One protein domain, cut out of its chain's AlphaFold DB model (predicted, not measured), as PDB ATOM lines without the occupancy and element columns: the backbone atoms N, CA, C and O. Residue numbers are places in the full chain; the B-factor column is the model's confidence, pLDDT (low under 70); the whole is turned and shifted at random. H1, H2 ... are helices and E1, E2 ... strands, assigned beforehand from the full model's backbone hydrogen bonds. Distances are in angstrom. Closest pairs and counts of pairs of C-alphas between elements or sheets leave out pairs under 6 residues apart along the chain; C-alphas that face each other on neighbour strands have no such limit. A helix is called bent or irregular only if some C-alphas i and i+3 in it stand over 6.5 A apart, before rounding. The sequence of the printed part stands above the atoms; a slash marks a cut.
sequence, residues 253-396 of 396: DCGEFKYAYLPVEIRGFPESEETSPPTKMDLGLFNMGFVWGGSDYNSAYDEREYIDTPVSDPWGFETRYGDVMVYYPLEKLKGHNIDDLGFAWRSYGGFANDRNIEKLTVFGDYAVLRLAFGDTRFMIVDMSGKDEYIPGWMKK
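This is residues 253 to 396 of the 396 residues of an uncharacterized protein of Ruminococcus albus SY3 (UniProt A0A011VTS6). Two strongly twisted sheets, E2 E3 E9 E5 E6 and E1 E4 E8 E7, are stacked face to face as a sandwich, with E6 running on into E7 from the one sheet to the other. A long loop leaves the sandwich after E1 and comes back to E2, its residues 267 to 275 sticking out from the body, while the short helices H1 and H2 only graze the five-stranded sheet and H3 only grazes the four-stranded one. The printed part has 144 residues, with three named helices and nine named strands in the order E1 E2 H1 H2 E3 E4 H3 E5 E6 E7 E8 E9; both sheets are antiparallel throughout. The class is mixed, helices and strands, though under half of the residues are in named elements. The whole is compact, with a radius of gyration of the C-alphas of 15.9 A and spans of 51 by 38 by 26 A.

The printed part begins at Asp 253, and E1 takes residues 258 to 262, 13.3 A long, from C-alpha 258 at (29.301, -67.764, -72.445). After residues 263 to 284 come E2, residues 285 to 287, and H1, residues 289 to 292. H1 is irregular, with C-alphas 289 and 292 standing 7.1 A apart. H2 is residues 304 to 307, E3 residues 315 to 317, and E4 residues 323 to 329, 19.4 A long. H3, residues 330 to 333, follows E4 directly and begins at C-alpha 330 at (22.582, -58.360, -70.235). E5 takes residues 341 to 347, 20.5 A long, E6 residues 355 to 359, 13.7 A, and E7 residues 361 to 363. E8 is residues 366 to 371, 15.3 A, and E9, residues 375 to 382, is 20.4 A long and ends at C-alpha 382 at (26.554, -48.573, -79.902).

The larger sheet runs E2 E3 E9 E5 E6, with E2 and E6 as edge strands. E2 and E3 have N 286 and O 316 within hydrogen-bond range at 3.0 A; E3 and E9 have N 317 and O 376 at 2.8 A. E9 and E5 are antiparallel at 157 degrees, with N 381 and O 342 at 2.8 A. E5 and E6 form a hairpin, with N 343 and O 358 at 2.7 A. The other sheet runs E1 E4 E8 E7, with edge strands E1 and E7. E1 and E4 have N 327 and O 258 at 2.8 A, and E4 and E8 have N 326 and O 369 at 2.8 A. E7 and E8 form a hairpin, with N 368 and O 361 at 2.8 A. In this sandwich, two sheets face to face, the facing parts are 10.4 A centre to centre, and the strands of the one stand at 28 degrees to those of the other. Between the sheets, the closest C-alphas of E5 and E8 are those of Phe 343 and Leu 369, 7.0 A apart. E6 runs on into E7 at 49 degrees across a break of 1 residue. H2 only grazes the larger sheet; its closest C-alphas to E9 are those of Ile 307 and Val 381, 6.1 A. H1 only grazes the same sheet, and H3 only grazes the other, with the C-alphas of Leu 330 and Tyr 366 5.2 A apart. H1, H2 and H3 are too short for an O i to N i+4 pair; their single O i to N i+3 pair is within range in H2 and H3 but not in H1.

The C-alphas of Glu 273 and Gly 385 are the two farthest apart, at 51.4 A. Without residues 267 to 275, which stand free, the body spans 46 by 35 by 27 A. The links E1 to E2, of 22 residues, and H1 to H2, of 11 residues, are long. Residues 383 to 396 hold no named element, and Lys 396 is the chain's last residue. The printed part has no cut. The mean pLDDT of the printed part is 72.5, and 57 residues are under 70, among them residues 263 to 284, 288 to 303, 348 to 355 and 391 to 396.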
ATOM      1  N   ASP A 253      32.609 -70.731 -70.569       91.19
ATOM      2  CA  ASP A 253      32.593 -69.389 -69.980       91.19
ATOM      3  C   ASP A 253      34.007 -68.802 -70.031       91.19
ATOM      4  O   ASP A 253      34.965 -69.432 -69.573       91.19
ATOM      5  N   CYS A 254      34.152 -67.617 -70.624       88.38
ATOM      6  CA  CYS A 254      35.434 -66.916 -70.720       88.38
ATOM      7  C   CYS A 254      35.596 -65.783 -69.697       88.38
ATOM      8  O   CYS A 254      36.564 -65.025 -69.765       88.38
ATOM      9  N   GLY A 255      34.642 -65.630 -68.779       89.56
ATOM     10  CA  GLY A 255      34.533 -64.514 -67.847       89.56
ATOM     11  C   GLY A 255      33.829 -63.296 -68.444       89.56
ATOM     12  O   GLY A 255      33.193 -62.552 -67.697       89.56
ATOM     13  N   GLU A 256      33.885 -63.102 -69.771       91.06
ATOM     14  CA  GLU A 256      33.139 -62.038 -70.449       91.06
ATOM     15  C   GLU A 256      31.720 -62.440 -70.842       91.06
ATOM     16  O   GLU A 256      30.758 -61.760 -70.478       91.06
ATOM     17  N   PHE A 257      31.600 -63.570 -71.518       94.44
ATOM     18  CA  PHE A 257      30.362 -64.145 -72.018       94.44
ATOM     19  C   PHE A 257      30.461 -65.667 -71.986       94.44
ATOM     20  O   PHE A 257      31.549 -66.239 -71.857       94.44
ATOM     21  N   LYS A 258      29.318 -66.329 -72.166       94.31
ATOM     22  CA  LYS A 258      29.301 -67.764 -72.445       94.31
ATOM     23  C   LYS A 258      29.288 -67.998 -73.948       94.31
ATOM     24  O   LYS A 258      28.802 -67.158 -74.703       94.31
ATOM     25  N   TYR A 259      29.800 -69.131 -74.401       91.31
ATOM     26  CA  TYR A 259      29.750 -69.503 -75.809       91.31
ATOM     27  C   TYR A 259      29.627 -71.011 -75.985       91.31
ATOM     28  O   TYR A 259      30.120 -71.788 -75.171       91.31
ATOM     29  N   ALA A 260      28.971 -71.418 -77.065       86.81
ATOM     30  CA  ALA A 260      28.823 -72.814 -77.443       86.81
ATOM     31  C   ALA A 260      29.207 -72.992 -78.910       86.81
ATOM     32  O   ALA A 260      28.818 -72.204 -79.776       86.81
ATOM     33  N   TYR A 261      29.968 -74.047 -79.180       81.12
ATOM     34  CA  TYR A 261      30.279 -74.468 -80.536       81.12
ATOM     35  C   TYR A 261      29.226 -75.450 -81.031       81.12
ATOM     36  O   TYR A 261      28.981 -76.468 -80.384       81.12
ATOM     37  N   LEU A 262      28.633 -75.165 -82.185       75.00
ATOM     38  CA  LEU A 262      27.609 -76.011 -82.776       75.00
ATOM     39  C   LEU A 262      28.067 -76.447 -84.168       75.00
ATOM     40  O   LEU A 262      27.995 -75.653 -85.114       75.00
ATOM     41  N   PRO A 263      28.554 -77.694 -84.321       65.56
ATOM     42  CA  PRO A 263      29.006 -78.178 -85.612       65.56
ATOM     43  C   PRO A 263      27.838 -78.131 -86.602       65.56
ATOM     44  O   PRO A 263      26.760 -78.667 -86.357       65.56
ATOM     45  N   VAL A 264      28.049 -77.457 -87.729       60.31
ATOM     46  CA  VAL A 264      27.124 -77.508 -88.860       60.31
ATOM     47  C   VAL A 264      27.526 -78.737 -89.658       60.31
ATOM     48  O   VAL A 264      28.657 -78.806 -90.141       60.31
ATOM     49  N   GLU A 265      26.625 -79.712 -89.792       49.91
ATOM     50  CA  GLU A 265      26.795 -80.765 -90.792       49.91
ATOM     51  C   GLU A 265      26.921 -80.089 -92.159       49.91
ATOM     52  O   GLU A 265      25.969 -79.491 -92.669       49.91
ATOM     53  N   ILE A 266      28.123 -80.116 -92.733       42.59
ATOM     54  CA  ILE A 266      28.420 -79.458 -94.002       42.59
ATOM     55  C   ILE A 266      27.705 -80.242 -95.105       42.59
ATOM     56  O   ILE A 266      28.243 -81.192 -95.672       42.59
ATOM     57  N   ARG A 267      26.465 -79.857 -95.414       35.66
ATOM     58  CA  ARG A 267      25.720 -80.412 -96.545       35.66
ATOM     59  C   ARG A 267      26.395 -79.962 -97.843       35.66
ATOM     60  O   ARG A 267      26.169 -78.846 -98.298       35.66
ATOM     61  N   GLY A 268      27.199 -80.837 -98.449       35.50
ATOM     62  CA  GLY A 268      27.548 -80.731 -99.871       35.50
ATOM     63  C   GLY A 268      29.004 -80.452-100.244       35.50
ATOM     64  O   GLY A 268      29.248 -80.176-101.417       35.50
ATOM     65  N   PHE A 269      29.979 -80.564 -99.336       33.84
ATOM     66  CA  PHE A 269      31.362 -80.768 -99.788       33.84
ATOM     67  C   PHE A 269      31.583 -82.264-100.050       33.84
ATOM     68  O   PHE A 269      31.185 -83.074 -99.211       33.84
ATOM     69  N   PRO A 270      32.150 -82.656-101.210       32.06
ATOM     70  CA  PRO A 270      32.482 -84.052-101.466       32.06
ATOM     71  C   PRO A 270      33.397 -84.543-100.349       32.06
ATOM     72  O   PRO A 270      34.268 -83.791 -99.916       32.06
ATOM     73  N   GLU A 271      33.166 -85.775 -99.897       35.91
ATOM     74  CA  GLU A 271      33.981 -86.501 -98.924       35.91
ATOM     75  C   GLU A 271      35.464 -86.441 -99.329       35.91
ATOM     76  O   GLU A 271      35.982 -87.308-100.028       35.91
ATOM     77  N   SER A 272      36.170 -85.384 -98.933       37.59
ATOM     78  CA  SER A 272      37.619 -85.430 -98.841       37.59
ATOM     79  C   SER A 272      37.943 -86.345 -97.670       37.59
ATOM     80  O   SER A 272      37.269 -86.281 -96.646       37.59
ATOM     81  N   GLU A 273      38.971 -87.174 -97.827       38.31
ATOM     82  CA  GLU A 273      39.350 -88.312 -96.974       38.31
ATOM     83  C   GLU A 273      39.524 -88.019 -95.460       38.31
ATOM     84  O   GLU A 273      39.711 -88.947 -94.678       38.31
ATOM     85  N   GLU A 274      39.385 -86.770 -95.005       41.22
ATOM     86  CA  GLU A 274      39.186 -86.391 -93.597       41.22
ATOM     87  C   GLU A 274      37.689 -86.470 -93.214       41.22
ATOM     88  O   GLU A 274      37.019 -85.475 -92.941       41.22
ATOM     89  N   THR A 275      37.125 -87.679 -93.231       37.88
ATOM     90  CA  THR A 275      35.686 -87.954 -93.050       37.88
ATOM     91  C   THR A 275      35.261 -88.028 -91.582       37.88
ATOM     92  O   THR A 275      34.750 -89.038 -91.104       37.88
ATOM     93  N   SER A 276      35.436 -86.939 -90.838       41.09
ATOM     94  CA  SER A 276      34.677 -86.692 -89.604       41.09
ATOM     95  C   SER A 276      34.688 -85.194 -89.296       41.09
ATOM     96  O   SER A 276      35.769 -84.660 -89.034       41.09
ATOM     97  N   PRO A 277      33.538 -84.487 -89.285       43.66
ATOM     98  CA  PRO A 277      33.501 -83.162 -88.679       43.66
ATOM     99  C   PRO A 277      34.006 -83.299 -87.234       43.66
ATOM    100  O   PRO A 277      33.608 -84.250 -86.553       43.66
ATOM    101  N   PRO A 278      34.915 -82.431 -86.757       44.72
ATOM    102  CA  PRO A 278      35.450 -82.552 -85.409       44.72
ATOM    103  C   PRO A 278      34.297 -82.445 -84.407       44.72
ATOM    104  O   PRO A 278      33.734 -81.377 -84.189       44.72
ATOM    105  N   THR A 279      33.935 -83.575 -83.799       45.75
ATOM    106  CA  THR A 279      32.839 -83.692 -82.823       45.75
ATOM    107  C   THR A 279      33.148 -82.975 -81.508       45.75
ATOM    108  O   THR A 279      32.247 -82.729 -80.712       45.75
ATOM    109  N   LYS A 280      34.417 -82.608 -81.295       49.25
ATOM    110  CA  LYS A 280      34.905 -81.714 -80.243       49.25
ATOM    111  C   LYS A 280      36.050 -80.886 -80.813       49.25
ATOM    112  O   LYS A 280      37.178 -81.367 -80.893       49.25
ATOM    113  N   MET A 281      35.766 -79.667 -81.253       52.44
ATOM    114  CA  MET A 281      36.823 -78.709 -81.555       52.44
ATOM    115  C   MET A 281      37.067 -77.886 -80.291       52.44
ATOM    116  O   MET A 281      36.168 -77.186 -79.822       52.44
ATOM    117  N   ASP A 282      38.268 -77.971 -79.720       53.12
ATOM    118  CA  ASP A 282      38.712 -76.958 -78.766       53.12
ATOM    119  C   ASP A 282      38.897 -75.656 -79.541       53.12
ATOM    120  O   ASP A 282      39.945 -75.395 -80.128       53.12
ATOM    121  N   LEU A 283      37.821 -74.872 -79.614       64.69
ATOM    122  CA  LEU A 283      37.870 -73.533 -80.172       64.69
ATOM    123  C   LEU A 283      38.835 -72.693 -79.338       64.69
ATOM    124  O   LEU A 283      38.577 -72.427 -78.159       64.69
ATOM    125  N   GLY A 284      39.919 -72.242 -79.965       65.94
ATOM    126  CA  GLY A 284      40.751 -71.187 -79.411       65.94
ATOM    127  C   GLY A 284      39.948 -69.891 -79.367       65.94
ATOM    128  O   GLY A 284      39.584 -69.355 -80.412       65.94
ATOM    129  N   LEU A 285      39.647 -69.401 -78.165       81.50
ATOM    130  CA  LEU A 285      39.108 -68.062 -77.937       81.50
ATOM    131  C   LEU A 285      40.270 -67.108 -77.658       81.50
ATOM    132  O   LEU A 285      41.138 -67.407 -76.836       81.50
ATOM    133  N   PHE A 286      40.264 -65.941 -78.291       79.00
ATOM    134  CA  PHE A 286      41.252 -64.901 -78.030       79.00
ATOM    135  C   PHE A 286      40.604 -63.515 -78.005       79.00
ATOM    136  O   PHE A 286      39.728 -63.196 -78.810       79.00
ATOM    137  N   ASN A 287      41.052 -62.675 -77.072       74.31
ATOM    138  CA  ASN A 287      40.740 -61.249 -77.076       74.31
ATOM    139  C   ASN A 287      41.650 -60.579 -78.115       74.31
ATOM    140  O   ASN A 287      42.871 -60.761 -78.082       74.31
ATOM    141  N   MET A 288      41.073 -59.840 -79.060       68.00
ATOM    142  CA  MET A 288      41.853 -59.211 -80.130       68.00
ATOM    143  C   MET A 288      42.532 -57.905 -79.694       68.00
ATOM    144  O   MET A 288      43.355 -57.363 -80.440       68.00
ATOM    145  N   GLY A 289      42.188 -57.371 -78.521       65.62
ATOM    146  CA  GLY A 289      42.632 -56.063 -78.052       65.62
ATOM    147  C   GLY A 289      42.374 -54.964 -79.090       65.62
ATOM    148  O   GLY A 289      41.371 -54.956 -79.793       65.62
ATOM    149  N   PHE A 290      43.329 -54.049 -79.261       50.59
ATOM    150  CA  PHE A 290      43.214 -52.913 -80.191       50.59
ATOM    151  C   PHE A 290      43.268 -53.301 -81.692       50.59
ATOM    152  O   PHE A 290      43.148 -52.450 -82.574       50.59
ATOM    153  N   VAL A 291      43.470 -54.584 -82.024       51.31
ATOM    154  CA  VAL A 291      43.744 -55.056 -83.401       51.31
ATOM    155  C   VAL A 291      42.482 -55.117 -84.272       51.31
ATOM    156  O   VAL A 291      42.562 -55.346 -85.478       51.31
ATOM    157  N   TRP A 292      41.311 -54.812 -83.714       52.78
ATOM    158  CA  TRP A 292      40.114 -54.558 -84.515       52.78
ATOM    159  C   TRP A 292      40.209 -53.222 -85.300       52.78
ATOM    160  O   TRP A 292      39.444 -53.029 -86.228       52.78
ATOM    161  N   GLY A 293      41.188 -52.336 -85.023       47.16
ATOM    162  CA  GLY A 293      41.370 -51.041 -85.719       47.16
ATOM    163  C   GLY A 293      42.724 -50.803 -86.422       47.16
ATOM    164  O   GLY A 293      42.975 -49.709 -86.929       47.16
ATOM    165  N   GLY A 294      43.637 -51.781 -86.458       38.47
ATOM    166  CA  GLY A 294      45.005 -51.586 -86.967       38.47
ATOM    167  C   GLY A 294      45.146 -51.763 -88.484       38.47
ATOM    168  O   GLY A 294      45.003 -52.882 -88.956       38.47
ATOM    169  N   SER A 295      45.435 -50.667 -89.206       42.53
ATOM    170  CA  SER A 295      46.010 -50.473 -90.571       42.53
ATOM    171  C   SER A 295      45.627 -51.360 -91.778       42.53
ATOM    172  O   SER A 295      45.737 -50.876 -92.900       42.53
ATOM    173  N   ASP A 296      45.123 -52.581 -91.607       44.91
ATOM    174  CA  ASP A 296      44.556 -53.435 -92.667       44.91
ATOM    175  C   ASP A 296      43.051 -53.158 -92.892       44.91
ATOM    176  O   ASP A 296      42.391 -53.779 -93.728       44.91
ATOM    177  N   TYR A 297      42.496 -52.183 -92.163       49.97
ATOM    178  CA  TYR A 297      41.136 -51.646 -92.287       49.97
ATOM    179  C   TYR A 297      41.006 -50.630 -93.438       49.97
ATOM    180  O   TYR A 297      40.487 -49.531 -93.266       49.97
ATOM    181  N   ASN A 298      41.445 -50.973 -94.648       45.03
ATOM    182  CA  ASN A 298      41.011 -50.257 -95.854       45.03
ATOM    183  C   ASN A 298      39.720 -50.900 -96.372       45.03
ATOM    184  O   ASN A 298      39.731 -51.620 -97.367       45.03
ATOM    185  N   SER A 299      38.600 -50.714 -95.670       47.91
ATOM    186  CA  SER A 299      37.307 -51.138 -96.202       47.91
ATOM    187  C   SER A 299      36.690 -50.038 -97.040       47.91
ATOM    188  O   SER A 299      36.489 -48.922 -96.580       47.91
ATOM    189  N   ALA A 300      36.347 -50.387 -98.273       47.34
ATOM    190  CA  ALA A 300      35.537 -49.588 -99.183       47.34
ATOM    191  C   ALA A 300      34.071 -49.411 -98.710       47.34
ATOM    192  O   ALA A 300      33.214 -49.048 -99.509       47.34
ATOM    193  N   TYR A 301      33.775 -49.685 -97.433       54.44
ATOM    194  CA  TYR A 301      32.434 -49.801 -96.861       54.44
ATOM    195  C   TYR A 301      32.373 -49.054 -95.517       54.44
ATOM    196  O   TYR A 301      33.292 -49.170 -94.703       54.44
ATOM    197  N   ASP A 302      31.301 -48.276 -95.332       61.09
ATOM    198  CA  ASP A 302      31.044 -47.215 -94.330       61.09
ATOM    199  C   ASP A 302      30.897 -47.695 -92.864       61.09
ATOM    200  O   ASP A 302      30.198 -47.111 -92.047       61.09
ATOM    201  N   GLU A 303      31.528 -48.813 -92.513       69.62
ATOM    202  CA  GLU A 303      31.376 -49.489 -91.215       69.62
ATOM    203  C   GLU A 303      32.056 -48.742 -90.061       69.62
ATOM    204  O   GLU A 303      31.717 -48.971 -88.903       69.62
ATOM    205  N   ARG A 304      33.020 -47.858 -90.370       71.06
ATOM    206  CA  ARG A 304      33.847 -47.140 -89.378       71.06
ATOM    207  C   ARG A 304      33.016 -46.378 -88.353       71.06
ATOM    208  O   ARG A 304      33.308 -46.440 -87.167       71.06
ATOM    209  N   GLU A 305      31.937 -45.743 -88.795       73.25
ATOM    210  CA  GLU A 305      31.061 -44.980 -87.906       73.25
ATOM    211  C   GLU A 305      30.405 -45.848 -86.823       73.25
ATOM    212  O   GLU A 305      30.240 -45.414 -85.685       73.25
ATOM    213  N   TYR A 306      30.061 -47.095 -87.138       76.12
ATOM    214  CA  TYR A 306      29.416 -48.007 -86.194       76.12
ATOM    215  C   TYR A 306      30.420 -48.599 -85.214       76.12
ATOM    216  O   TYR A 306      30.135 -48.756 -84.033       76.12
ATOM    217  N   ILE A 307      31.612 -48.897 -85.711       77.31
ATOM    218  CA  ILE A 307      32.587 -49.728 -85.017       77.31
ATOM    219  C   ILE A 307      33.549 -48.930 -84.126       77.31
ATOM    220  O   ILE A 307      34.182 -49.507 -83.245       77.31
ATOM    221  N   ASP A 308      33.613 -47.610 -84.313       77.50
ATOM    222  CA  ASP A 308      34.387 -46.682 -83.476       77.50
ATOM    223  C   ASP A 308      33.701 -46.363 -82.127       77.50
ATOM    224  O   ASP A 308      34.264 -45.651 -81.295       77.50
ATOM    225  N   THR A 309      32.510 -46.917 -81.865       84.69
ATOM    226  CA  THR A 309      31.808 -46.828 -80.569       84.69
ATOM    227  C   THR A 309      31.584 -48.218 -79.957       84.69
ATOM    228  O   THR A 309      30.440 -48.679 -79.860       84.69
ATOM    229  N   PRO A 310      32.661 -48.930 -79.576       87.12
ATOM    230  CA  PRO A 310      32.547 -50.258 -78.990       87.12
ATOM    231  C   PRO A 310      31.946 -50.190 -77.581       87.12
ATOM    232  O   PRO A 310      32.312 -49.335 -76.773       87.12
ATOM    233  N   VAL A 311      31.050 -51.129 -77.288       89.88
ATOM    234  CA  VAL A 311      30.478 -51.373 -75.952       89.88
ATOM    235  C   VAL A 311      31.147 -52.576 -75.287       89.88
ATOM    236  O   VAL A 311      31.269 -52.613 -74.066       89.88
ATOM    237  N   SER A 312      31.644 -53.530 -76.079       89.69
ATOM    238  CA  SER A 312      32.459 -54.646 -75.594       89.69
ATOM    239  C   SER A 312      33.865 -54.622 -76.188       89.69
ATOM    240  O   SER A 312      34.094 -54.078 -77.269       89.69
ATOM    241  N   ASP A 313      34.792 -55.324 -75.533       87.88
ATOM    242  CA  ASP A 313      36.054 -55.711 -76.163       87.88
ATOM    243  C   ASP A 313      35.803 -56.532 -77.444       87.88
ATOM    244  O   ASP A 313      34.786 -57.234 -77.539       87.88
ATOM    245  N   PRO A 314      36.724 -56.489 -78.423       86.00
ATOM    246  CA  PRO A 314      36.664 -57.343 -79.596       86.00
ATOM    247  C   PRO A 314      37.227 -58.735 -79.312       86.00
ATOM    248  O   PRO A 314      38.354 -58.906 -78.836       86.00
ATOM    249  N   TRP A 315      36.470 -59.749 -79.707       87.50
ATOM    250  CA  TRP A 315      36.796 -61.156 -79.492       87.50
ATOM    251  C   TRP A 315      36.862 -61.917 -80.806       87.50
ATOM    252  O   TRP A 315      36.265 -61.515 -81.808       87.50
ATOM    253  N   GLY A 316      37.597 -63.027 -80.808       85.50
ATOM    254  CA  GLY A 316      37.642 -63.927 -81.947       85.50
ATOM    255  C   GLY A 316      37.772 -65.398 -81.578       85.50
ATOM    256  O   GLY A 316      38.265 -65.751 -80.509       85.50
ATOM    257  N   PHE A 317      37.322 -66.243 -82.502       82.56
ATOM    258  CA  PHE A 317      37.365 -67.696 -82.420       82.56
ATOM    259  C   PHE A 317      38.210 -68.274 -83.551       82.56
ATOM    260  O   PHE A 317      38.049 -67.920 -84.723       82.56
ATOM    261  N   GLU A 318      39.065 -69.232 -83.217       75.19
ATOM    262  CA  GLU A 318      39.728 -70.097 -84.188       75.19
ATOM    263  C   GLU A 318      38.773 -71.217 -84.616       75.19
ATOM    264  O   GLU A 318      38.889 -72.364 -84.188       75.19
ATOM    265  N   THR A 319      37.791 -70.877 -85.454       66.69
ATOM    266  CA  THR A 319      36.849 -71.846 -86.029       66.69
ATOM    267  C   THR A 319      37.072 -72.011 -87.529       66.69
ATOM    268  O   THR A 319      37.335 -71.048 -88.253       66.69
ATOM    269  N   ARG A 320      36.990 -73.258 -88.000       59.91
ATOM    270  CA  ARG A 320      37.033 -73.598 -89.431       59.91
ATOM    271  C   ARG A 320      35.768 -74.264 -89.939       59.91
ATOM    272  O   ARG A 320      35.628 -74.335 -91.148       59.91
ATOM    273  N   TYR A 321      34.905 -74.756 -89.054       65.12
ATOM    274  CA  TYR A 321      33.722 -75.573 -89.339       65.12
ATOM    275  C   TYR A 321      32.658 -75.215 -88.303       65.12
ATOM    276  O   TYR A 321      33.056 -74.960 -87.184       65.12
ATOM    277  N   GLY A 322      31.359 -75.186 -88.613       69.31
ATOM    278  CA  GLY A 322      30.287 -74.919 -87.635       69.31
ATOM    279  C   GLY A 322      30.035 -73.461 -87.220       69.31
ATOM    280  O   GLY A 322      30.827 -72.567 -87.511       69.31
ATOM    281  N   ASP A 323      28.904 -73.262 -86.538       78.75
ATOM    282  CA  ASP A 323      28.470 -71.976 -85.985       78.75
ATOM    283  C   ASP A 323      28.993 -71.825 -84.547       78.75
ATOM    284  O   ASP A 323      29.106 -72.806 -83.803       78.75
ATOM    285  N   VAL A 324      29.261 -70.589 -84.129       84.38
ATOM    286  CA  VAL A 324      29.533 -70.256 -82.725       84.38
ATOM    287  C   VAL A 324      28.402 -69.387 -82.205       84.38
ATOM    288  O   VAL A 324      28.135 -68.312 -82.737       84.38
ATOM    289  N   MET A 325      27.749 -69.849 -81.147       88.69
ATOM    290  CA  MET A 325      26.760 -69.057 -80.429       88.69
ATOM    291  C   MET A 325      27.435 -68.378 -79.249       88.69
ATOM    292  O   MET A 325      28.122 -69.036 -78.463       88.69
ATOM    293  N   VAL A 326      27.233 -67.075 -79.120       92.25
ATOM    294  CA  VAL A 326      27.721 -66.256 -78.014       92.25
ATOM    295  C   VAL A 326      26.522 -65.787 -77.199       92.25
ATOM    296  O   VAL A 326      25.537 -65.325 -77.763       92.25
ATOM    297  N   TYR A 327      26.620 -65.883 -75.877       95.00
ATOM    298  CA  TYR A 327      25.601 -65.457 -74.920       95.00
ATOM    299  C   TYR A 327      26.221 -64.400 -74.010       95.00
ATOM    300  O   TYR A 327      26.905 -64.712 -73.026       95.00
ATOM    301  N   TYR A 328      26.031 -63.136 -74.380       95.75
ATOM    302  CA  TYR A 328      26.584 -61.992 -73.668       95.75
ATOM    303  C   TYR A 328      25.618 -61.552 -72.556       95.75
ATOM    304  O   TYR A 328      24.482 -61.198 -72.866       95.75
ATOM    305  N   PRO A 329      26.011 -61.583 -71.268       96.25
ATOM    306  CA  PRO A 329      25.095 -61.278 -70.171       96.25
ATOM    307  C   PRO A 329      24.550 -59.847 -70.260       96.25
ATOM    308  O   PRO A 329      25.328 -58.890 -70.290       96.25
ATOM    309  N   LEU A 330      23.227 -59.680 -70.214       95.25
ATOM    310  CA  LEU A 330      22.582 -58.360 -70.235       95.25
ATOM    311  C   LEU A 330      23.007 -57.488 -69.051       95.25
ATOM    312  O   LEU A 330      23.068 -56.265 -69.166       95.25
ATOM    313  N   GLU A 331      23.367 -58.099 -67.918       95.38
ATOM    314  CA  GLU A 331      23.908 -57.374 -66.769       95.38
ATOM    315  C   GLU A 331      25.142 -56.531 -67.127       95.38
ATOM    316  O   GLU A 331      25.305 -55.431 -66.597       95.38
ATOM    317  N   LYS A 332      25.975 -57.000 -68.057       93.62
ATOM    318  CA  LYS A 332      27.167 -56.273 -68.508       93.62
ATOM    319  C   LYS A 332      26.862 -55.146 -69.487       93.62
ATOM    320  O   LYS A 332      27.716 -54.302 -69.717       93.62
ATOM    321  N   LEU A 333      25.644 -55.115 -70.019       93.31
ATOM    322  CA  LEU A 333      25.137 -54.060 -70.894       93.31
ATOM    323  C   LEU A 333      24.288 -53.035 -70.119       93.31
ATOM    324  O   LEU A 333      23.745 -52.102 -70.713       93.31
ATOM    325  N   LYS A 334      24.174 -53.166 -68.786       91.62
ATOM    326  CA  LYS A 334      23.467 -52.196 -67.933       91.62
ATOM    327  C   LYS A 334      24.034 -50.790 -68.143       91.62
ATOM    328  O   LYS A 334      25.226 -50.557 -67.977       91.62
ATOM    329  N   GLY A 335      23.146 -49.842 -68.433       89.88
ATOM    330  CA  GLY A 335      23.505 -48.450 -68.727       89.88
ATOM    331  C   GLY A 335      23.463 -48.104 -70.216       89.88
ATOM    332  O   GLY A 335      23.486 -46.922 -70.545       89.88
ATOM    333  N   HIS A 336      23.319 -49.103 -71.085       91.75
ATOM    334  CA  HIS A 336      23.035 -48.926 -72.505       91.75
ATOM    335  C   HIS A 336      21.564 -49.237 -72.805       91.75
ATOM    336  O   HIS A 336      20.934 -50.036 -72.108       91.75
ATOM    337  N   ASN A 337      21.010 -48.605 -73.840       91.12
ATOM    338  CA  ASN A 337      19.713 -48.994 -74.381       91.12
ATOM    339  C   ASN A 337      19.912 -50.180 -75.332       91.12
ATOM    340  O   ASN A 337      20.580 -50.032 -76.348       91.12
ATOM    341  N   ILE A 338      19.343 -51.343 -75.004       89.81
ATOM    342  CA  ILE A 338      19.532 -52.578 -75.783       89.81
ATOM    343  C   ILE A 338      19.060 -52.420 -77.234       89.81
ATOM    344  O   ILE A 338      19.702 -52.953 -78.134       89.81
ATOM    345  N   ASP A 339      18.007 -51.633 -77.470       88.69
ATOM    346  CA  ASP A 339      17.477 -51.379 -78.817       88.69
ATOM    347  C   ASP A 339      18.440 -50.579 -79.708       88.69
ATOM    348  O   ASP A 339      18.335 -50.628 -80.939       88.69
ATOM    349  N   ASP A 340      19.380 -49.868 -79.081       91.06
ATOM    350  CA  ASP A 340      20.432 -49.096 -79.736       91.06
ATOM    351  C   ASP A 340      21.757 -49.875 -79.806       91.06
ATOM    352  O   ASP A 340      22.752 -49.342 -80.287       91.06
ATOM    353  N   LEU A 341      21.813 -51.128 -79.343       92.38
ATOM    354  CA  LEU A 341      23.019 -51.949 -79.424       92.38
ATOM    355  C   LEU A 341      23.009 -52.871 -80.642       92.38
ATOM    356  O   LEU A 341      21.991 -53.457 -81.019       92.38
ATOM    357  N   GLY A 342      24.189 -53.027 -81.235       89.75
ATOM    358  CA  GLY A 342      24.421 -53.875 -82.392       89.75
ATOM    359  C   GLY A 342      25.525 -54.899 -82.173       89.75
ATOM    360  O   GLY A 342      26.455 -54.703 -81.394       89.75
ATOM    361  N   PHE A 343      25.433 -55.989 -82.916       88.56
ATOM    362  CA  PHE A 343      26.453 -56.999 -83.108       88.56
ATOM    363  C   PHE A 343      27.240 -56.690 -84.373       88.56
ATOM    364  O   PHE A 343      26.692 -56.798 -85.466       88.56
ATOM    365  N   ALA A 344      28.521 -56.352 -84.248       86.94
ATOM    366  CA  ALA A 344      29.416 -56.202 -85.389       86.94
ATOM    367  C   ALA A 344      30.308 -57.441 -85.513       86.94
ATOM    368  O   ALA A 344      30.971 -57.816 -84.541       86.94
ATOM    369  N   TRP A 345      30.396 -58.047 -86.700       81.88
ATOM    370  CA  TRP A 345      31.234 -59.233 -86.910       81.88
ATOM    371  C   TRP A 345      31.987 -59.250 -88.240       81.88
ATOM    372  O   TRP A 345      31.781 -58.418 -89.128       81.88
ATOM    373  N   ARG A 346      32.930 -60.197 -88.355       75.69
ATOM    374  CA  ARG A 346      33.779 -60.356 -89.540       75.69
ATOM    375  C   ARG A 346      34.229 -61.801 -89.790       75.69
ATOM    376  O   ARG A 346      34.704 -62.494 -88.885       75.69
ATOM    377  N   SER A 347      34.228 -62.181 -91.069       70.44
ATOM    378  CA  SER A 347      34.803 -63.435 -91.573       70.44
ATOM    379  C   SER A 347      36.341 -63.440 -91.674       70.44
ATOM    380  O   SER A 347      36.958 -62.435 -92.042       70.44
ATOM    381  N   TYR A 348      36.970 -64.593 -91.391       58.50
ATOM    382  CA  TYR A 348      38.435 -64.789 -91.421       58.50
ATOM    383  C   TYR A 348      39.051 -64.612 -92.817       58.50
ATOM    384  O   TYR A 348      40.142 -64.060 -92.944       58.50
ATOM    385  N   GLY A 349      38.365 -65.071 -93.868       53.97
ATOM    386  CA  GLY A 349      38.925 -65.119 -95.226       53.97
ATOM    387  C   GLY A 349      38.327 -64.121 -96.213       53.97
ATOM    388  O   GLY A 349      38.723 -64.122 -97.374       53.97
ATOM    389  N   GLY A 350      37.339 -63.316 -95.805       49.44
ATOM    390  CA  GLY A 350      36.583 -62.463 -96.731       49.44
ATOM    391  C   GLY A 350      35.810 -63.242 -97.808       49.44
ATOM    392  O   GLY A 350      35.251 -62.622 -98.703       49.44
ATOM    393  N   PHE A 351      35.754 -64.579 -97.714       42.03
ATOM    394  CA  PHE A 351      35.104 -65.466 -98.686       42.03
ATOM    395  C   PHE A 351      33.617 -65.158 -98.875       42.03
ATOM    396  O   PHE A 351      33.084 -65.423 -99.948       42.03
ATOM    397  N   ALA A 352      32.973 -64.567 -97.868       47.62
ATOM    398  CA  ALA A 352      31.575 -64.181 -97.935       47.62
ATOM    399  C   ALA A 352      31.339 -62.726 -98.391       47.62
ATOM    400  O   ALA A 352      30.213 -62.392 -98.710       47.62
ATOM    401  N   ASN A 353      32.336 -61.824 -98.416       51.25
ATOM    402  CA  ASN A 353      32.102 -60.357 -98.452       51.25
ATOM    403  C   ASN A 353      31.104 -59.829 -97.387       51.25
ATOM    404  O   ASN A 353      30.801 -58.636 -97.373       51.25
ATOM    405  N   ASP A 354      30.654 -60.684 -96.470       59.78
ATOM    406  CA  ASP A 354      29.684 -60.375 -95.436       59.78
ATOM    407  C   ASP A 354      30.423 -59.822 -94.225       59.78
ATOM    408  O   ASP A 354      31.081 -60.516 -93.447       59.78
ATOM    409  N   ARG A 355      30.385 -58.501 -94.137       65.12
ATOM    410  CA  ARG A 355      30.536 -57.770 -92.891       65.12
ATOM    411  C   ARG A 355      29.180 -57.177 -92.623       65.12
ATOM    412  O   ARG A 355      28.544 -56.674 -93.552       65.12
ATOM    413  N   ASN A 356      28.733 -57.271 -91.389       73.62
ATOM    414  CA  ASN A 356      27.409 -56.804 -91.068       73.62
ATOM    415  C   ASN A 356      27.346 -56.354 -89.610       73.62
ATOM    416  O   ASN A 356      28.226 -56.664 -88.795       73.62
ATOM    417  N   ILE A 357      26.361 -55.505 -89.357       80.75
ATOM    418  CA  ILE A 357      26.016 -54.971 -88.055       80.75
ATOM    419  C   ILE A 357      24.525 -55.223 -87.901       80.75
ATOM    420  O   ILE A 357      23.719 -54.640 -88.621       80.75
ATOM    421  N   GLU A 358      24.167 -56.117 -86.990       81.69
ATOM    422  CA  GLU A 358      22.775 -56.498 -86.741       81.69
ATOM    423  C   GLU A 358      22.350 -56.080 -85.344       81.69
ATOM    424  O   GLU A 358      23.172 -55.999 -84.435       81.69
ATOM    425  N   LYS A 359      21.057 -55.830 -85.148       86.00
ATOM    426  CA  LYS A 359      20.522 -55.622 -83.801       86.00
ATOM    427  C   LYS A 359      20.725 -56.873 -82.954       86.00
ATOM    428  O   LYS A 359      20.638 -57.995 -83.454       86.00
ATOM    429  N   LEU A 360      20.975 -56.674 -81.665       87.31
ATOM    430  CA  LEU A 360      21.086 -57.793 -80.736       87.31
ATOM    431  C   LEU A 360      19.760 -58.560 -80.666       87.31
ATOM    432  O   LEU A 360      18.692 -57.970 -80.515       87.31
ATOM    433  N   THR A 361      19.842 -59.888 -80.731       88.44
ATOM    434  CA  THR A 361      18.731 -60.756 -80.329       88.44
ATOM    435  C   THR A 361      18.821 -60.963 -78.824       88.44
ATOM    436  O   THR A 361      19.902 -61.249 -78.312       88.44
ATOM    437  N   VAL A 362      17.711 -60.823 -78.103       89.69
ATOM    438  CA  VAL A 362      17.663 -61.030 -76.651       89.69
ATOM    439  C   VAL A 362      16.915 -62.319 -76.345       89.69
ATOM    440  O   VAL A 362      15.836 -62.542 -76.889       89.69
ATOM    441  N   PHE A 363      17.493 -63.145 -75.475       89.94
ATOM    442  CA  PHE A 363      16.869 -64.348 -74.942       89.94
ATOM    443  C   PHE A 363      17.252 -64.519 -73.468       89.94
ATOM    444  O   PHE A 363      18.435 -64.668 -73.139       89.94
ATOM    445  N   GLY A 364      16.261 -64.485 -72.583       89.88
ATOM    446  CA  GLY A 364      16.431 -64.498 -71.139       89.88
ATOM    447  C   GLY A 364      17.342 -63.366 -70.672       89.88
ATOM    448  O   GLY A 364      17.150 -62.189 -70.976       89.88
ATOM    449  N   ASP A 365      18.397 -63.747 -69.964       93.88
ATOM    450  CA  ASP A 365      19.406 -62.858 -69.395       93.88
ATOM    451  C   ASP A 365      20.559 -62.554 -70.362       93.88
ATOM    452  O   ASP A 365      21.578 -61.980 -69.951       93.88
ATOM    453  N   TYR A 366      20.443 -62.945 -71.635       95.19
ATOM    454  CA  TYR A 366      21.525 -62.854 -72.609       95.19
ATOM    455  C   TYR A 366      21.132 -62.077 -73.866       95.19
ATOM    456  O   TYR A 366      20.066 -62.266 -74.447       95.19
ATOM    457  N   ALA A 367      22.063 -61.256 -74.347       93.75
ATOM    458  CA  ALA A 367      22.135 -60.917 -75.758       93.75
ATOM    459  C   ALA A 367      22.817 -62.079 -76.492       93.75
ATOM    460  O   ALA A 367      23.955 -62.446 -76.181       93.75
ATOM    461  N   VAL A 368      22.111 -62.677 -77.444       91.44
ATOM    462  CA  VAL A 368      22.548 -63.857 -78.186       91.44
ATOM    463  C   VAL A 368      23.063 -63.441 -79.552       91.44
ATOM    464  O   VAL A 368      22.388 -62.734 -80.298       91.44
ATOM    465  N   LEU A 369      24.268 -63.898 -79.887       89.12
ATOM    466  CA  LEU A 369      24.936 -63.566 -81.137       89.12
ATOM    467  C   LEU A 369      25.338 -64.856 -81.849       89.12
ATOM    468  O   LEU A 369      26.018 -65.708 -81.273       89.12
ATOM    469  N   ARG A 370      24.918 -65.005 -83.107       85.06
ATOM    470  CA  ARG A 370      25.284 -66.146 -83.948       85.06
ATOM    471  C   ARG A 370      26.407 -65.737 -84.889       85.06
ATOM    472  O   ARG A 370      26.202 -64.939 -85.795       85.06
ATOM    473  N   LEU A 371      27.574 -66.340 -84.711       81.81
ATOM    474  CA  LEU A 371      28.644 -66.321 -85.701       81.81
ATOM    475  C   LEU A 371      28.461 -67.523 -86.618       81.81
ATOM    476  O   LEU A 371      28.634 -68.666 -86.186       81.81
ATOM    477  N   ALA A 372      28.072 -67.268 -87.865       74.94
ATOM    478  CA  ALA A 372      27.921 -68.329 -88.846       74.94
ATOM    479  C   ALA A 372      29.287 -68.923 -89.220       74.94
ATOM    480  O   ALA A 372      30.341 -68.329 -88.983       74.94
ATOM    481  N   PHE A 373      29.277 -70.103 -89.842       70.56
ATOM    482  CA  PHE A 373      30.484 -70.702 -90.412       70.56
ATOM    483  C   PHE A 373      31.351 -69.681 -91.175       70.56
ATOM    484  O   PHE A 373      30.912 -69.052 -92.137       70.56
ATOM    485  N   GLY A 374      32.617 -69.569 -90.770       67.38
ATOM    486  CA  GLY A 374      33.589 -68.667 -91.388       67.38
ATOM    487  C   GLY A 374      33.638 -67.267 -90.775       67.38
ATOM    488  O   GLY A 374      34.608 -66.545 -91.044       67.38
ATOM    489  N   ASP A 375      32.675 -66.908 -89.924       75.56
ATOM    490  CA  ASP A 375      32.731 -65.739 -89.051       75.56
ATOM    491  C   ASP A 375      33.561 -66.057 -87.818       75.56
ATOM    492  O   ASP A 375      33.381 -67.067 -87.144       75.56
ATOM    493  N   THR A 376      34.547 -65.207 -87.553       75.44
ATOM    494  CA  THR A 376      35.589 -65.531 -86.565       75.44
ATOM    495  C   THR A 376      35.833 -64.422 -85.574       75.44
ATOM    496  O   THR A 376      36.640 -64.603 -84.672       75.44
ATOM    497  N   ARG A 377      35.206 -63.256 -85.743       83.00
ATOM    498  CA  ARG A 377      35.490 -62.067 -84.940       83.00
ATOM    499  C   ARG A 377      34.218 -61.295 -84.697       83.00
ATOM    500  O   ARG A 377      33.439 -61.141 -85.635       83.00
ATOM    501  N   PHE A 378      34.069 -60.750 -83.499       87.69
ATOM    502  CA  PHE A 378      32.922 -59.929 -83.156       87.69
ATOM    503  C   PHE A 378      33.180 -58.914 -82.050       87.69
ATOM    504  O   PHE A 378      34.170 -59.011 -81.323       87.69
ATOM    505  N   MET A 379      32.249 -57.974 -81.922       89.88
ATOM    506  CA  MET A 379      32.070 -57.108 -80.760       89.88
ATOM    507  C   MET A 379      30.644 -56.549 -80.712       89.88
ATOM    508  O   MET A 379      29.918 -56.595 -81.707       89.88
ATOM    509  N   ILE A 380      30.265 -55.994 -79.564       92.12
ATOM    510  CA  ILE A 380      29.034 -55.222 -79.395       92.12
ATOM    511  C   ILE A 380      29.357 -53.740 -79.590       92.12
ATOM    512  O   ILE A 380      30.349 -53.238 -79.055       92.12
ATOM    513  N   VAL A 381      28.520 -53.045 -80.354       91.06
ATOM    514  CA  VAL A 381      28.672 -51.631 -80.711       91.06
ATOM    515  C   VAL A 381      27.435 -50.826 -80.338       91.06
ATOM    516  O   VAL A 381      26.323 -51.348 -80.331       91.06
ATOM    517  N   ASP A 382      27.635 -49.544 -80.059       90.88
ATOM    518  CA  ASP A 382      26.554 -48.573 -79.902       90.88
ATOM    519  C   ASP A 382      26.116 -48.039 -81.278       90.88
ATOM    520  O   ASP A 382      26.931 -47.561 -82.076       90.88
ATOM    521  N   MET A 383      24.825 -48.132 -81.567       88.94
ATOM    522  CA  MET A 383      24.178 -47.655 -82.789       88.94
ATOM    523  C   MET A 383      23.270 -46.445 -82.538       88.94
ATOM    524  O   MET A 383      22.580 -46.001 -83.455       88.94
ATOM    525  N   SER A 384      23.281 -45.879 -81.328       89.62
ATOM    526  CA  SER A 384      22.463 -44.724 -80.956       89.62
ATOM    527  C   SER A 384      22.639 -43.574 -81.946       89.62
ATOM    528  O   SER A 384      23.740 -43.054 -82.141       89.62
ATOM    529  N   GLY A 385      21.531 -43.148 -82.555       85.56
ATOM    530  CA  GLY A 385      21.515 -42.032 -83.503       85.56
ATOM    531  C   GLY A 385      22.156 -42.324 -84.863       85.56
ATOM    532  O   GLY A 385      22.354 -41.378 -85.627       85.56
ATOM    533  N   LYS A 386      22.467 -43.589 -85.168       84.50
ATOM    534  CA  LYS A 386      22.950 -44.036 -86.479       84.50
ATOM    535  C   LYS A 386      21.801 -44.636 -87.284       84.50
ATOM    536  O   LYS A 386      20.832 -45.142 -86.718       84.50
ATOM    537  N   ASP A 387      21.914 -44.563 -88.605       82.69
ATOM    538  CA  ASP A 387      20.971 -45.226 -89.502       82.69
ATOM    539  C   ASP A 387      21.096 -46.759 -89.396       82.69
ATOM    540  O   ASP A 387      22.015 -47.301 -88.786       82.69
ATOM    541  N   GLU A 388      20.153 -47.497 -89.982       79.44
ATOM    542  CA  GLU A 388      20.297 -48.949 -90.089       79.44
ATOM    543  C   GLU A 388      21.465 -49.282 -91.028       79.44
ATOM    544  O   GLU A 388      21.549 -48.779 -92.156       79.44
ATOM    545  N   TYR A 389      22.387 -50.131 -90.568       75.81
ATOM    546  CA  TYR A 389      23.520 -50.534 -91.386       75.81
ATOM    547  C   TYR A 389      23.036 -51.371 -92.575       75.81
ATOM    548  O   TYR A 389      22.474 -52.450 -92.419       75.81
ATOM    549  N   ILE A 390      23.304 -50.883 -93.786       74.56
ATOM    550  CA  ILE A 390      23.077 -51.631 -95.023       74.56
ATOM    551  C   ILE A 390      24.435 -52.155 -95.508       74.56
ATOM    552  O   ILE A 390      25.298 -51.335 -95.863       74.56
ATOM    553  N   PRO A 391      24.635 -53.485 -95.585       68.25
ATOM    554  CA  PRO A 391      25.859 -54.066 -96.113       68.25
ATOM    555  C   PRO A 391      26.189 -53.538 -97.506       68.25
ATOM    556  O   PRO A 391      25.313 -53.346 -98.353       68.25
ATOM    557  N   GLY A 392      27.475 -53.321 -97.774       64.06
ATOM    558  CA  GLY A 392      27.930 -52.747 -99.042       64.06
ATOM    559  C   GLY A 392      27.469 -53.513-100.285       64.06
ATOM    560  O   GLY A 392      27.196 -52.901-101.310       64.06
ATOM    561  N   TRP A 393      27.313 -54.833-100.185       62.62
ATOM    562  CA  TRP A 393      26.813 -55.685-101.267       62.62
ATOM    563  C   TRP A 393      25.299 -55.553-101.520       62.62
ATOM    564  O   TRP A 393      24.832 -55.925-102.596       62.62
ATOM    565  N   MET A 394      24.534 -55.007-100.567       63.94
ATOM    566  CA  MET A 394      23.110 -54.678-100.735       63.94
ATOM    567  C   MET A 394      22.889 -53.273-101.318       63.94
ATOM    568  O   MET A 394      21.817 -52.995-101.863       63.94
ATOM    569  N   LYS A 395      23.883 -52.377-101.224       65.31
ATOM    570  CA  LYS A 395      23.828 -51.022-101.792       65.31
ATOM    571  C   LYS A 395      24.010 -51.111-103.318       65.31
ATOM    572  O   LYS A 395      25.125 -51.286-103.798       65.31
ATOM    573  N   LYS A 396      22.898 -51.066-104.064       52.09
ATOM    574  CA  LYS A 396      22.867 -51.107-105.541       52.09
ATOM    575  C   LYS A 396      23.413 -49.848-106.201       52.09
ATOM    576  O   LYS A 396      23.094 -48.743-105.708       52.09
TER     577      LYS A 396